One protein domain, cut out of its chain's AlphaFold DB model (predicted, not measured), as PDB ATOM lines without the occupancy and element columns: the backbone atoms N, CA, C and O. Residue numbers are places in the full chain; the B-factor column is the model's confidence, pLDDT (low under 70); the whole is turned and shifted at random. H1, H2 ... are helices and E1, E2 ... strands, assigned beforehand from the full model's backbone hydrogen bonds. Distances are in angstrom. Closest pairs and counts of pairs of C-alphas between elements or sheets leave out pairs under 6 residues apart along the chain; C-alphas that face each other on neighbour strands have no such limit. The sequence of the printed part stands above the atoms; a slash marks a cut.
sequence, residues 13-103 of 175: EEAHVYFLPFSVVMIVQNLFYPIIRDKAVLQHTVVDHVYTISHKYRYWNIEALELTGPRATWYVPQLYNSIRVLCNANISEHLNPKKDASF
ATOM      1  N   GLU A  13     -33.652 -63.747  27.373       87.31
ATOM      2  CA  GLU A  13     -34.532 -63.696  26.195       87.31
ATOM      3  C   GLU A  13     -36.019 -63.801  26.575       87.31
ATOM      4  O   GLU A  13     -36.887 -63.277  25.885       87.31
ATOM      5  N   GLU A  14     -36.313 -64.408  27.727       89.62
ATOM      6  CA  GLU A  14     -37.662 -64.493  28.304       89.62
ATOM      7  C   GLU A  14     -37.985 -63.291  29.219       89.62
ATOM      8  O   GLU A  14     -39.090 -63.167  29.760       89.62
ATOM      9  N   ALA A  15     -37.001 -62.422  29.478       87.75
ATOM     10  CA  ALA A  15     -37.138 -61.318  30.416       87.75
ATOM     11  C   ALA A  15     -37.756 -60.091  29.735       87.75
ATOM     12  O   ALA A  15     -37.140 -59.444  28.894       87.75
ATOM     13  N   HIS A  16     -38.954 -59.716  30.178       84.81
ATOM     14  CA  HIS A  16     -39.626 -58.500  29.710       84.81
ATOM     15  C   HIS A  16     -39.055 -57.224  30.341       84.81
ATOM     16  O   HIS A  16     -39.019 -56.179  29.708       84.81
ATOM     17  N   VAL A  17     -38.627 -57.298  31.604       84.19
ATOM     18  CA  VAL A  17     -38.107 -56.155  32.365       84.19
ATOM     19  C   VAL A  17     -36.902 -56.573  33.192       84.19
ATOM     20  O   VAL A  17     -36.842 -57.691  33.711       84.19
ATOM     21  N   TYR A  18     -35.959 -55.651  33.371       83.88
ATOM     22  CA  TYR A  18     -34.737 -55.898  34.133       83.88
ATOM     23  C   TYR A  18     -34.712 -55.081  35.417       83.88
ATOM     24  O   TYR A  18     -34.892 -53.873  35.413       83.88
ATOM     25  N   PHE A  19     -34.442 -55.705  36.555       81.69
ATOM     26  CA  PHE A  19     -34.284 -54.943  37.791       81.69
ATOM     27  C   PHE A  19     -32.916 -54.246  37.829       81.69
ATOM     28  O   PHE A  19     -31.913 -54.860  37.460       81.69
ATOM     29  N   LEU A  20     -32.864 -52.991  38.286       80.94
ATOM     30  CA  LEU A  20     -31.614 -52.261  38.518       80.94
ATOM     31  C   LEU A  20     -31.304 -52.223  40.029       80.94
ATOM     32  O   LEU A  20     -31.881 -51.410  40.755       80.94
ATOM     33  N   PRO A  21     -30.425 -53.110  40.535       74.75
ATOM     34  CA  PRO A  21     -30.250 -53.297  41.967       74.75
ATOM     35  C   PRO A  21     -29.238 -52.312  42.558       74.75
ATOM     36  O   PRO A  21     -28.048 -52.606  42.650       74.75
ATOM     37  N   PHE A  22     -29.716 -51.183  43.071       78.44
ATOM     38  CA  PHE A  22     -28.935 -50.384  44.012       78.44
ATOM     39  C   PHE A  22     -29.821 -49.734  45.071       78.44
ATOM     40  O   PHE A  22     -31.017 -49.534  44.881       78.44
ATOM     41  N   SER A  23     -29.220 -49.404  46.213       78.19
ATOM     42  CA  SER A  23     -29.914 -48.775  47.332       78.19
ATOM     43  C   SER A  23     -29.323 -47.400  47.600       78.19
ATOM     44  O   SER A  23     -28.178 -47.277  48.034       78.19
ATOM     45  N   VAL A  24     -30.125 -46.354  47.383       78.69
ATOM     46  CA  VAL A  24     -29.744 -44.974  47.734       78.69
ATOM     47  C   VAL A  24     -29.439 -44.861  49.230       78.69
ATOM     48  O   VAL A  24     -28.526 -44.136  49.611       78.69
ATOM     49  N   VAL A  25     -30.146 -45.618  50.078       78.38
ATOM     50  CA  VAL A  25     -29.876 -45.672  51.523       78.38
ATOM     51  C   VAL A  25     -28.481 -46.235  51.791       78.38
ATOM     52  O   VAL A  25     -27.716 -45.606  52.516       78.38
ATOM     53  N   MET A  26     -28.111 -47.350  51.151       82.00
ATOM     54  CA  MET A  26     -26.777 -47.947  51.307       82.00
ATOM     55  C   MET A  26     -25.673 -47.020  50.799       82.00
ATOM     56  O   MET A  26     -24.637 -46.899  51.449       82.00
ATOM     57  N   ILE A  27     -25.901 -46.332  49.675       83.81
ATOM     58  CA  ILE A  27     -24.978 -45.322  49.138       83.81
ATOM     59  C   ILE A  27     -24.756 -44.218  50.175       83.81
ATOM     60  O   ILE A  27     -23.617 -43.891  50.495       83.81
ATOM     61  N   VAL A  28     -25.834 -43.673  50.745       79.25
ATOM     62  CA  VAL A  28     -25.746 -42.620  51.764       79.25
ATOM     63  C   VAL A  28     -25.074 -43.123  53.043       79.25
ATOM     64  O   VAL A  28     -24.277 -42.402  53.624       79.25
ATOM     65  N   GLN A  29     -25.359 -44.339  53.499       80.31
ATOM     66  CA  GLN A  29     -24.781 -44.860  54.740       80.31
ATOM     67  C   GLN A  29     -23.288 -45.187  54.621       80.31
ATOM     68  O   GLN A  29     -22.551 -44.977  55.579       80.31
ATOM     69  N   ASN A  30     -22.847 -45.696  53.467       84.00
ATOM     70  CA  ASN A  30     -21.495 -46.239  53.315       84.00
ATOM     71  C   ASN A  30     -20.537 -45.306  52.569       84.00
ATOM     72  O   ASN A  30     -19.334 -45.366  52.806       84.00
ATOM     73  N   LEU A  31     -21.039 -44.465  51.659       84.31
ATOM     74  CA  LEU A  31     -20.190 -43.645  50.785       84.31
ATOM     75  C   LEU A  31     -20.168 -42.163  51.180       84.31
ATOM     76  O   LEU A  31     -19.307 -41.423  50.715       84.31
ATOM     77  N   PHE A  32     -21.086 -41.709  52.041       78.12
ATOM     78  CA  PHE A  32     -21.128 -40.319  52.499       78.12
ATOM     79  C   PHE A  32     -20.492 -40.207  53.900       78.12
ATOM     80  O   PHE A  32     -21.170 -40.395  54.909       78.12
ATOM     81  N   TYR A  33     -19.197 -39.872  53.978       64.62
ATOM     82  CA  TYR A  33     -18.442 -39.738  55.239       64.62
ATOM     83  C   TYR A  33     -17.440 -38.553  55.218       64.62
ATOM     84  O   TYR A  33     -16.616 -38.510  54.309       64.62
ATOM     85  N   PRO A  34     -17.390 -37.647  56.227       65.56
ATOM     86  CA  PRO A  34     -18.486 -36.962  56.905       65.56
ATOM     87  C   PRO A  34     -18.771 -35.538  56.341       65.56
ATOM     88  O   PRO A  34     -17.951 -34.895  55.691       65.56
ATOM     89  N   ILE A  35     -19.970 -35.035  56.668       51.16
ATOM     90  CA  ILE A  35     -20.538 -33.671  56.512       51.16
ATOM     91  C   ILE A  35     -20.843 -33.155  55.101       51.16
ATOM     92  O   ILE A  35     -21.908 -32.554  54.927       51.16
ATOM     93  N   ILE A  36     -20.025 -33.400  54.081       58.72
ATOM     94  CA  ILE A  36     -20.397 -32.942  52.737       58.72
ATOM     95  C   ILE A  36     -21.228 -34.041  52.093       58.72
ATOM     96  O   ILE A  36     -20.702 -35.005  51.543       58.72
ATOM     97  N   ARG A  37     -22.558 -33.905  52.187       63.31
ATOM     98  CA  ARG A  37     -23.491 -34.684  51.366       63.31
ATOM     99  C   ARG A  37     -23.369 -34.244  49.913       63.31
ATOM    100  O   ARG A  37     -24.268 -33.595  49.372       63.31
ATOM    101  N   ASP A  38     -22.224 -34.552  49.323       73.38
ATOM    102  CA  ASP A  38     -21.914 -34.178  47.965       73.38
ATOM    103  C   ASP A  38     -22.794 -35.001  47.030       73.38
ATOM    104  O   ASP A  38     -22.755 -36.233  46.986       73.38
ATOM    105  N   LYS A  39     -23.621 -34.286  46.274       76.94
ATOM    106  CA  LYS A  39     -24.472 -34.883  45.249       76.94
ATOM    107  C   LYS A  39     -23.627 -35.592  44.186       76.94
ATOM    108  O   LYS A  39     -24.142 -36.517  43.563       76.94
ATOM    109  N   ALA A  40     -22.355 -35.214  44.030       83.88
ATOM    110  CA  ALA A  40     -21.403 -35.885  43.159       83.88
ATOM    111  C   ALA A  40     -21.177 -37.351  43.556       83.88
ATOM    112  O   ALA A  40     -21.066 -38.190  42.673       83.88
ATOM    113  N   VAL A  41     -21.191 -37.702  44.851       86.81
ATOM    114  CA  VAL A  41     -21.024 -39.105  45.281       86.81
ATOM    115  C   VAL A  41     -22.189 -39.960  44.786       86.81
ATOM    116  O   VAL A  41     -21.972 -41.029  44.216       86.81
ATOM    117  N   LEU A  42     -23.426 -39.475  44.943       84.81
ATOM    118  CA  LEU A  42     -24.607 -40.158  44.407       84.81
ATOM    119  C   LEU A  42     -24.533 -40.257  42.880       84.81
ATOM    120  O   LEU A  42     -24.772 -41.328  42.332       84.81
ATOM    121  N   GLN A  43     -24.185 -39.158  42.208       87.69
ATOM    122  CA  GLN A  43     -24.049 -39.114  40.756       87.69
ATOM    123  C   GLN A  43     -23.035 -40.140  40.247       87.69
ATOM    124  O   GLN A  43     -23.401 -40.982  39.435       87.69
ATOM    125  N   HIS A  44     -21.791 -40.099  40.732       90.19
ATOM    126  CA  HIS A  44     -20.735 -41.010  40.293       90.19
ATOM    127  C   HIS A  44     -21.108 -42.461  40.574       90.19
ATOM    128  O   HIS A  44     -21.018 -43.292  39.681       90.19
ATOM    129  N   THR A  45     -21.640 -42.753  41.765       89.50
ATOM    130  CA  THR A  45     -22.030 -44.125  42.117       89.50
ATOM    131  C   THR A  45     -23.106 -44.671  41.179       89.50
ATOM    132  O   THR A  45     -23.001 -45.806  40.721       89.50
ATOM    133  N   VAL A  46     -24.139 -43.878  40.871       87.94
ATOM    134  CA  VAL A  46     -25.221 -44.309  39.971       87.94
ATOM    135  C   VAL A  46     -24.715 -44.455  38.536       87.94
ATOM    136  O   VAL A  46     -24.990 -45.470  37.899       87.94
ATOM    137  N   VAL A  47     -23.954 -43.475  38.038       90.19
ATOM    138  CA  VAL A  47     -23.391 -43.499  36.680       90.19
ATOM    139  C   VAL A  47     -22.480 -44.713  36.495       90.19
ATOM    140  O   VAL A  47     -22.687 -45.481  35.556       90.19
ATOM    141  N   ASP A  48     -21.540 -44.940  37.412       91.25
ATOM    142  CA  ASP A  48     -20.589 -46.053  37.339       91.25
ATOM    143  C   ASP A  48     -21.295 -47.407  37.449       91.25
ATOM    144  O   ASP A  48     -20.953 -48.354  36.735       91.25
ATOM    145  N   HIS A  49     -22.315 -47.509  38.308       89.00
ATOM    146  CA  HIS A  49     -23.085 -48.737  38.466       89.00
ATOM    147  C   HIS A  49     -23.851 -49.095  37.185       89.00
ATOM    148  O   HIS A  49     -23.748 -50.223  36.698       89.00
ATOM    149  N   VAL A  50     -24.562 -48.129  36.594       87.19
ATOM    150  CA  VAL A  50     -25.300 -48.340  35.338       87.19
ATOM    151  C   VAL A  50     -24.346 -48.625  34.180       87.19
ATOM    152  O   VAL A  50     -24.600 -49.526  33.374       87.19
ATOM    153  N   TYR A  51     -23.224 -47.910  34.104       89.31
ATOM    154  CA  TYR A  51     -22.188 -48.164  33.108       89.31
ATOM    155  C   TYR A  51     -21.656 -49.600  33.222       89.31
ATOM    156  O   TYR A  51     -21.625 -50.333  32.235       89.31
ATOM    157  N   THR A  52     -21.329 -50.047  34.435       90.88
ATOM    158  CA  THR A  52     -20.805 -51.397  34.683       90.88
ATOM    159  C   THR A  52     -21.814 -52.484  34.309       90.88
ATOM    160  O   THR A  52     -21.451 -53.460  33.651       90.88
ATOM    161  N   ILE A  53     -23.085 -52.324  34.697       87.56
ATOM    162  CA  ILE A  53     -24.141 -53.297  34.379       87.56
ATOM    163  C   ILE A  53     -24.388 -53.363  32.873       87.56
ATOM    164  O   ILE A  53     -24.374 -54.461  32.319       87.56
ATOM    165  N   SER A  54     -24.549 -52.218  32.207       85.25
ATOM    166  CA  SER A  54     -24.813 -52.172  30.762       85.25
ATOM    167  C   SER A  54     -23.670 -52.760  29.927       85.25
ATOM    168  O   SER A  54     -23.919 -53.411  28.914       85.25
ATOM    169  N   HIS A  55     -22.415 -52.606  30.365       87.69
ATOM    170  CA  HIS A  55     -21.264 -53.201  29.677       87.69
ATOM    171  C   HIS A  55     -21.131 -54.703  29.935       87.69
ATOM    172  O   HIS A  55     -20.752 -55.453  29.032       87.69
ATOM    173  N   LYS A  56     -21.432 -55.152  31.159       90.06
ATOM    174  CA  LYS A  56     -21.334 -56.565  31.541       90.06
ATOM    175  C   LYS A  56     -22.468 -57.406  30.955       90.06
ATOM    176  O   LYS A  56     -22.235 -58.547  30.566       90.06
ATOM    177  N   TYR A  57     -23.675 -56.854  30.887       87.38
ATOM    178  CA  TYR A  57     -24.879 -57.556  30.458       87.38
ATOM    179  C   TYR A  57     -25.471 -56.862  29.230       87.38
ATOM    180  O   TYR A  57     -26.312 -55.981  29.349       87.38
ATOM    181  N   ARG A  58     -25.040 -57.270  28.028       83.12
ATOM    182  CA  ARG A  58     -25.452 -56.621  26.763       83.12
ATOM    183  C   ARG A  58     -26.952 -56.704  26.461       83.12
ATOM    184  O   ARG A  58     -27.450 -55.890  25.696       83.12
ATOM    185  N   TYR A  59     -27.645 -57.677  27.048       80.25
ATOM    186  CA  TYR A  59     -29.099 -57.827  26.950       80.25
ATOM    187  C   TYR A  59     -29.864 -56.821  27.824       80.25
ATOM    188  O   TYR A  59     -31.076 -56.678  27.690       80.25
ATOM    189  N   TRP A  60     -29.181 -56.121  28.736       77.25
ATOM    190  CA  TRP A  60     -29.797 -55.146  29.624       77.25
ATOM    191  C   TRP A  60     -30.157 -53.881  28.834       77.25
ATOM    192  O   TRP A  60     -29.343 -52.971  28.682       77.25
ATOM    193  N   ASN A  61     -31.382 -53.850  28.299       63.81
ATOM    194  CA  ASN A  61     -31.884 -52.768  27.460       63.81
ATOM    195  C   ASN A  61     -33.154 -52.144  28.073       63.81
ATOM    196  O   ASN A  61     -34.175 -52.802  28.211       63.81
ATOM    197  N   ILE A  62     -33.017 -50.878  28.478       56.81
ATOM    198  CA  ILE A  62     -33.960 -49.754  28.695       56.81
ATOM    199  C   ILE A  62     -35.407 -49.954  29.230       56.81
ATOM    200  O   ILE A  62     -36.115 -48.966  29.407       56.81
ATOM    201  N   GLU A  63     -35.841 -51.145  29.627       60.25
ATOM    202  CA  GLU A  63     -37.059 -51.338  30.437       60.25
ATOM    203  C   GLU A  63     -36.675 -51.832  31.830       60.25
ATOM    204  O   GLU A  63     -37.021 -52.927  32.283       60.25
ATOM    205  N   ALA A  64     -35.861 -51.016  32.503       63.66
ATOM    206  CA  ALA A  64     -35.425 -51.317  33.853       63.66
ATOM    207  C   ALA A  64     -36.492 -50.915  34.885       63.66
ATOM    208  O   ALA A  64     -37.134 -49.879  34.734       63.66
ATOM    209  N   LEU A  65     -36.676 -51.707  35.941       59.75
ATOM    210  CA  LEU A  65     -37.463 -51.317  37.111       59.75
ATOM    211  C   LEU A  65     -36.519 -50.781  38.188       59.75
ATOM    212  O   LEU A  65     -35.604 -51.492  38.613       59.75
ATOM    213  N   GLU A  66     -36.751 -49.552  38.643       66.12
ATOM    214  CA  GLU A  66     -35.889 -48.876  39.615       66.12
ATOM    215  C   GLU A  66     -36.669 -48.378  40.838       66.12
ATOM    216  O   GLU A  66     -37.669 -47.681  40.702       66.12
ATOM    217  N   LEU A  67     -36.196 -48.710  42.043       59.53
ATOM    218  CA  LEU A  67     -36.750 -48.277  43.335       59.53
ATOM    219  C   LEU A  67     -35.870 -47.173  43.935       59.53
ATOM    220  O   LEU A  67     -35.039 -47.441  44.805       59.53
ATOM    221  N   THR A  68     -35.975 -45.937  43.446       62.69
ATOM    222  CA  THR A  68     -35.057 -44.859  43.862       62.69
ATOM    223  C   THR A  68     -35.728 -43.499  44.003       62.69
ATOM    224  O   THR A  68     -36.883 -43.294  43.644       62.69
ATOM    225  N   GLY A  69     -35.008 -42.543  44.594       64.69
ATOM    226  CA  GLY A  69     -35.436 -41.146  44.616       64.69
ATOM    227  C   GLY A  69     -35.256 -40.492  43.238       64.69
ATOM    228  O   GLY A  69     -34.285 -40.802  42.543       64.69
ATOM    229  N   PRO A  70     -36.102 -39.515  42.860       68.31
ATOM    230  CA  PRO A  70     -36.154 -38.957  41.502       68.31
ATOM    231  C   PRO A  70     -34.799 -38.453  40.984       68.31
ATOM    232  O   PRO A  70     -34.491 -38.600  39.803       68.31
ATOM    233  N   ARG A  71     -33.945 -37.927  41.873       77.88
ATOM    234  CA  ARG A  71     -32.623 -37.392  41.522       77.88
ATOM    235  C   ARG A  71     -31.642 -38.441  40.989       77.88
ATOM    236  O   ARG A  71     -30.823 -38.079  40.154       77.88
ATOM    237  N   ALA A  72     -31.695 -39.696  41.446       79.50
ATOM    238  CA  ALA A  72     -30.755 -40.727  40.987       79.50
ATOM    239  C   ALA A  72     -30.863 -40.928  39.464       79.50
ATOM    240  O   ALA A  72     -29.856 -40.953  38.764       79.50
ATOM    241  N   THR A  73     -32.096 -40.920  38.953       79.88
ATOM    242  CA  THR A  73     -32.384 -41.082  37.521       79.88
ATOM    243  C   THR A  73     -31.990 -39.881  36.657       79.88
ATOM    244  O   THR A  73     -31.822 -40.029  35.453       79.88
ATOM    245  N   TRP A  74     -31.779 -38.693  37.242       83.69
ATOM    246  CA  TRP A  74     -31.400 -37.494  36.479       83.69
ATOM    247  C   TRP A  74     -29.980 -37.558  35.919       83.69
ATOM    248  O   TRP A  74     -29.669 -36.878  34.946       83.69
ATOM    249  N   TYR A  75     -29.109 -38.351  36.542       85.12
ATOM    250  CA  TYR A  75     -27.698 -38.424  36.170       85.12
ATOM    251  C   TYR A  75     -27.430 -39.326  34.965       85.12
ATOM    252  O   TYR A  75     -26.375 -39.211  34.347       85.12
ATOM    253  N   VAL A  76     -28.373 -40.206  34.626       86.25
ATOM    254  CA  VAL A  76     -28.227 -41.183  33.547       86.25
ATOM    255  C   VAL A  76     -29.449 -41.078  32.632       86.25
ATOM    256  O   VAL A  76     -30.493 -41.652  32.944       86.25
ATOM    257  N   PRO A  77     -29.355 -40.355  31.500       83.50
ATOM    258  CA  PRO A  77     -30.497 -40.084  30.629       83.50
ATOM    259  C   PRO A  77     -31.255 -41.335  30.154       83.50
ATOM    260  O   PRO A  77     -32.465 -41.301  29.950       83.50
ATOM    261  N   GLN A  78     -30.559 -42.462  30.017       79.75
ATOM    262  CA  GLN A  78     -31.138 -43.747  29.629       79.75
ATOM    263  C   GLN A  78     -32.168 -44.254  30.652       79.75
ATOM    264  O   GLN A  78     -33.116 -44.940  30.276       79.75
ATOM    265  N   LEU A  79     -32.043 -43.865  31.926       81.44
ATOM    266  CA  LEU A  79     -33.008 -44.208  32.972       81.44
ATOM    267  C   LEU A  79     -34.326 -43.428  32.843       81.44
ATOM    268  O   LEU A  79     -35.317 -43.821  33.441       81.44
ATOM    269  N   TYR A  80     -34.426 -42.380  32.016       79.62
ATOM    270  CA  TYR A  80     -35.730 -41.741  31.766       79.62
ATOM    271  C   TYR A  80     -36.701 -42.623  30.993       79.62
ATOM    272  O   TYR A  80     -37.900 -42.345  31.005       79.62
ATOM    273  N   ASN A  81     -36.214 -43.679  30.350       79.56
ATOM    274  CA  ASN A  81     -37.027 -44.662  29.647       79.56
ATOM    275  C   ASN A  81     -37.428 -45.843  30.556       79.56
ATOM    276  O   ASN A  81     -38.419 -46.499  30.261       79.56
ATOM    277  N   SER A  82     -36.810 -45.989  31.733       84.00
ATOM    278  CA  SER A  82     -37.088 -47.051  32.712       84.00
ATOM    279  C   SER A  82     -38.408 -46.846  33.479       84.00
ATOM    280  O   SER A  82     -38.901 -45.721  33.590       84.00
ATOM    281  N   ILE A  83     -39.004 -47.912  34.017       86.12
ATOM    282  CA  ILE A  83     -40.141 -47.816  34.942       86.12
ATOM    283  C   ILE A  83     -39.591 -47.466  36.324       86.12
ATOM    284  O   ILE A  83     -38.835 -48.239  36.918       86.12
ATOM    285  N   ARG A  84     -39.985 -46.316  36.869       85.00
ATOM    286  CA  ARG A  84     -39.530 -45.900  38.199       85.00
ATOM    287  C   ARG A  84     -40.610 -46.156  39.230       85.00
ATOM    288  O   ARG A  84     -41.784 -45.873  39.011       85.00
ATOM    289  N   VAL A  85     -40.187 -46.652  40.379       83.81
ATOM    290  CA  VAL A  85     -41.003 -46.824  41.571       83.81
ATOM    291  C   VAL A  85     -40.535 -45.791  42.584       83.81
ATOM    292  O   VAL A  85     -39.481 -45.939  43.204       83.81
ATOM    293  N   LEU A  86     -41.300 -44.709  42.708       81.00
ATOM    294  CA  LEU A  86     -40.936 -43.547  43.514       81.00
ATOM    295  C   LEU A  86     -41.763 -43.499  44.800       81.00
ATOM    296  O   LEU A  86     -42.953 -43.807  44.801       81.00
ATOM    297  N   CYS A  87     -41.170 -43.013  45.891       76.94
ATOM    298  CA  CYS A  87     -41.915 -42.763  47.129       76.94
ATOM    299  C   CYS A  87     -42.819 -41.525  47.085       76.94
ATOM    300  O   CYS A  87     -43.645 -41.322  47.972       76.94
ATOM    301  N   ASN A  88     -42.684 -40.705  46.043       75.12
ATOM    302  CA  ASN A  88     -43.479 -39.508  45.823       75.12
ATOM    303  C   ASN A  88     -44.298 -39.653  44.535       75.12
ATOM    304  O   ASN A  88     -43.744 -39.967  43.486       75.12
ATOM    305  N   ALA A  89     -45.599 -39.369  44.605       82.50
ATOM    306  CA  ALA A  89     -46.497 -39.352  43.450       82.50
ATOM    307  C   ALA A  89     -46.603 -37.956  42.787       82.50
ATOM    308  O   ALA A  89     -47.559 -37.666  42.066       82.50
ATOM    309  N   ASN A  90     -45.648 -37.058  43.044       81.69
ATOM    310  CA  ASN A  90     -45.687 -35.689  42.549       81.69
ATOM    311  C   ASN A  90     -45.211 -35.573  41.089       81.69
ATOM    312  O   ASN A  90     -44.023 -35.687  40.785       81.69
ATOM    313  N   ILE A  91     -46.141 -35.246  40.189       86.12
ATOM    314  CA  ILE A  91     -45.869 -35.019  38.761       86.12
ATOM    315  C   ILE A  91     -44.920 -33.826  38.547       86.12
ATOM    316  O   ILE A  91     -44.102 -33.855  37.629       86.12
ATOM    317  N   SER A  92     -44.950 -32.801  39.412       84.62
ATOM    318  CA  SER A  92     -44.028 -31.657  39.294       84.62
ATOM    319  C   SER A  92     -42.576 -32.007  39.632       84.62
ATOM    320  O   SER A  92     -41.663 -31.269  39.271       84.62
ATOM    321  N   GLU A  93     -42.346 -33.162  40.260       78.75
ATOM    322  CA  GLU A  93     -41.018 -33.738  40.493       78.75
ATOM    323  C   GLU A  93     -40.641 -34.788  39.437       78.75
ATOM    324  O   GLU A  93     -39.719 -35.577  39.638       78.75
ATOM    325  N   HIS A  94     -41.282 -34.719  38.266       82.44
ATOM    326  CA  HIS A  94     -41.040 -35.551  37.089       82.44
ATOM    327  C   HIS A  94     -41.550 -36.989  37.201       82.44
ATOM    328  O   HIS A  94     -41.103 -37.817  36.412       82.44
ATOM    329  N   LEU A  95     -42.475 -37.313  38.113       86.00
ATOM    330  CA  LEU A  95     -43.211 -38.580  38.026       86.00
ATOM    331  C   LEU A  95     -44.046 -38.596  36.734       86.00
ATOM    332  O   LEU A  95     -44.835 -37.682  36.486       86.00
ATOM    333  N   ASN A  96     -43.914 -39.654  35.936       88.75
ATOM    334  CA  ASN A  96     -44.760 -39.901  34.779       88.75
ATOM    335  C   ASN A  96     -45.831 -40.954  35.120       88.75
ATOM    336  O   ASN A  96     -45.527 -42.144  35.089       88.75
ATOM    337  N   PRO A  97     -47.098 -40.570  35.359       89.19
ATOM    338  CA  PRO A  97     -48.147 -41.508  35.770       89.19
ATOM    339  C   PRO A  97     -48.537 -42.526  34.686       89.19
ATOM    340  O   PRO A  97     -49.273 -43.463  34.970       89.19
ATOM    341  N   LYS A  98     -48.073 -42.355  33.438       90.25
ATOM    342  CA  LYS A  98     -48.295 -43.333  32.359       90.25
ATOM    343  C   LYS A  98     -47.333 -44.520  32.419       90.25
ATOM    344  O   LYS A  98     -47.545 -45.482  31.690       90.25
ATOM    345  N   LYS A  99     -46.260 -44.424  33.208       87.94
ATOM    346  CA  LYS A  99     -45.177 -45.413  33.233       87.94
ATOM    347  C   LYS A  99     -44.684 -45.720  34.643       87.94
ATOM    348  O   LYS A  99     -44.473 -46.880  34.959       87.94
ATOM    349  N   ASP A 100     -44.476 -44.696  35.462       87.62
ATOM    350  CA  ASP A 100     -43.952 -44.832  36.816       87.62
ATOM    351  C   ASP A 100     -45.050 -45.248  37.800       87.62
ATOM    352  O   ASP A 100     -46.226 -44.922  37.626       87.62
ATOM    353  N   ALA A 101     -44.643 -45.913  38.878       86.88
ATOM    354  CA  ALA A 101     -45.506 -46.284  39.988       86.88
ATOM    355  C   ALA A 101     -45.097 -45.535  41.261       86.88
ATOM    356  O   ALA A 101     -43.915 -45.277  41.498       86.88
ATOM    357  N   SER A 102     -46.070 -45.208  42.109       83.88
ATOM    358  CA  SER A 102     -45.782 -44.749  43.464       83.88
ATOM    359  C   SER A 102     -45.773 -45.928  44.432       83.88
ATOM    360  O   SER A 102     -46.624 -46.816  44.367       83.88
ATOM    361  N   PHE A 103     -44.812 -45.935  45.349       77.88
ATOM    362  CA  PHE A 103     -44.741 -46.914  46.425       77.88
ATOM    363  C   PHE A 103     -44.542 -46.188  47.753       77.88
ATOM    364  O   PHE A 103     -43.560 -45.463  47.886       77.88
TER     365      PHE A 103
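What this domain is: This is residues 13 to 103 of the 175 residues of a protein of Trema orientale (UniProt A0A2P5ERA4). A small two-strand parallel sheet, E1 beside E2, has the short helices H3 and H4 in the crossover between its strands, while the long helix H2 runs past the far side of H3 and H1 crosses near H2's first turns. Short pairings widen the sheet at both edges: residues 18 to 19 beside E1, and residues 101 to 102, near the end of a long winding tail, beside E2. The 91 printed residues hold four named helices and two named strands in the order H1 H2 E1 H3 H4 E2, mostly helix, with under half of the residues in named elements. The whole is compact, with a radius of gyration of the C-alphas of 13.6 A and spans of 44 by 34 by 19 A.

Where its parts are: H1, residues 24 to 31, begins at C-alpha 24 (-29.744, -44.974, 47.734) and is 10.1 A long. H2, residues 39 to 56, is 25.8 A long. E1 is residues 64 to 67, H3 residues 70 to 74 and H4 residues 77 to 81. E2, residues 83 to 86, ends at C-alpha 86 (-40.936, -43.547, 43.514).

How they stand to each other: H1 touches residues 41 to 45 of H2, about perpendicular at 75 degrees; the closest C-alphas, of Ile 27 and Leu 42, are 7.0 A apart. H2, with residues 42 to 46, only just touches H3, with 3 pairs of C-alphas within 8 A, the closest Val 46 and Ala 72 at 6.7 A. H3 and H4 only just touch, only at the corner by their tight link, with 3 such pairs, the closest Thr 73 and Leu 79 at 5.6 A. E1, H3, H4 and E2 form a strand-helix-strand unit, two parallel neighbour strands with helices between, whose crossover is right-handed. N 85 and O 66 are within hydrogen-bond range at 2.7 A. In H1 and H2 every O i to N i+4 pair is within range; H3 and H4 each have 0 of 1, but 2 of 2 O i to N i+3 pairs.

The domain as a whole: The C-alphas farthest apart, of Glu 14 and Ile 35, are 45.2 A apart. The printed part has no cut, and no link between named elements is long. Residues 87 to 103 hold no named element. Mean pLDDT of the printed part is 80.1; residues 33 to 37 and 61 to 70 are under 70.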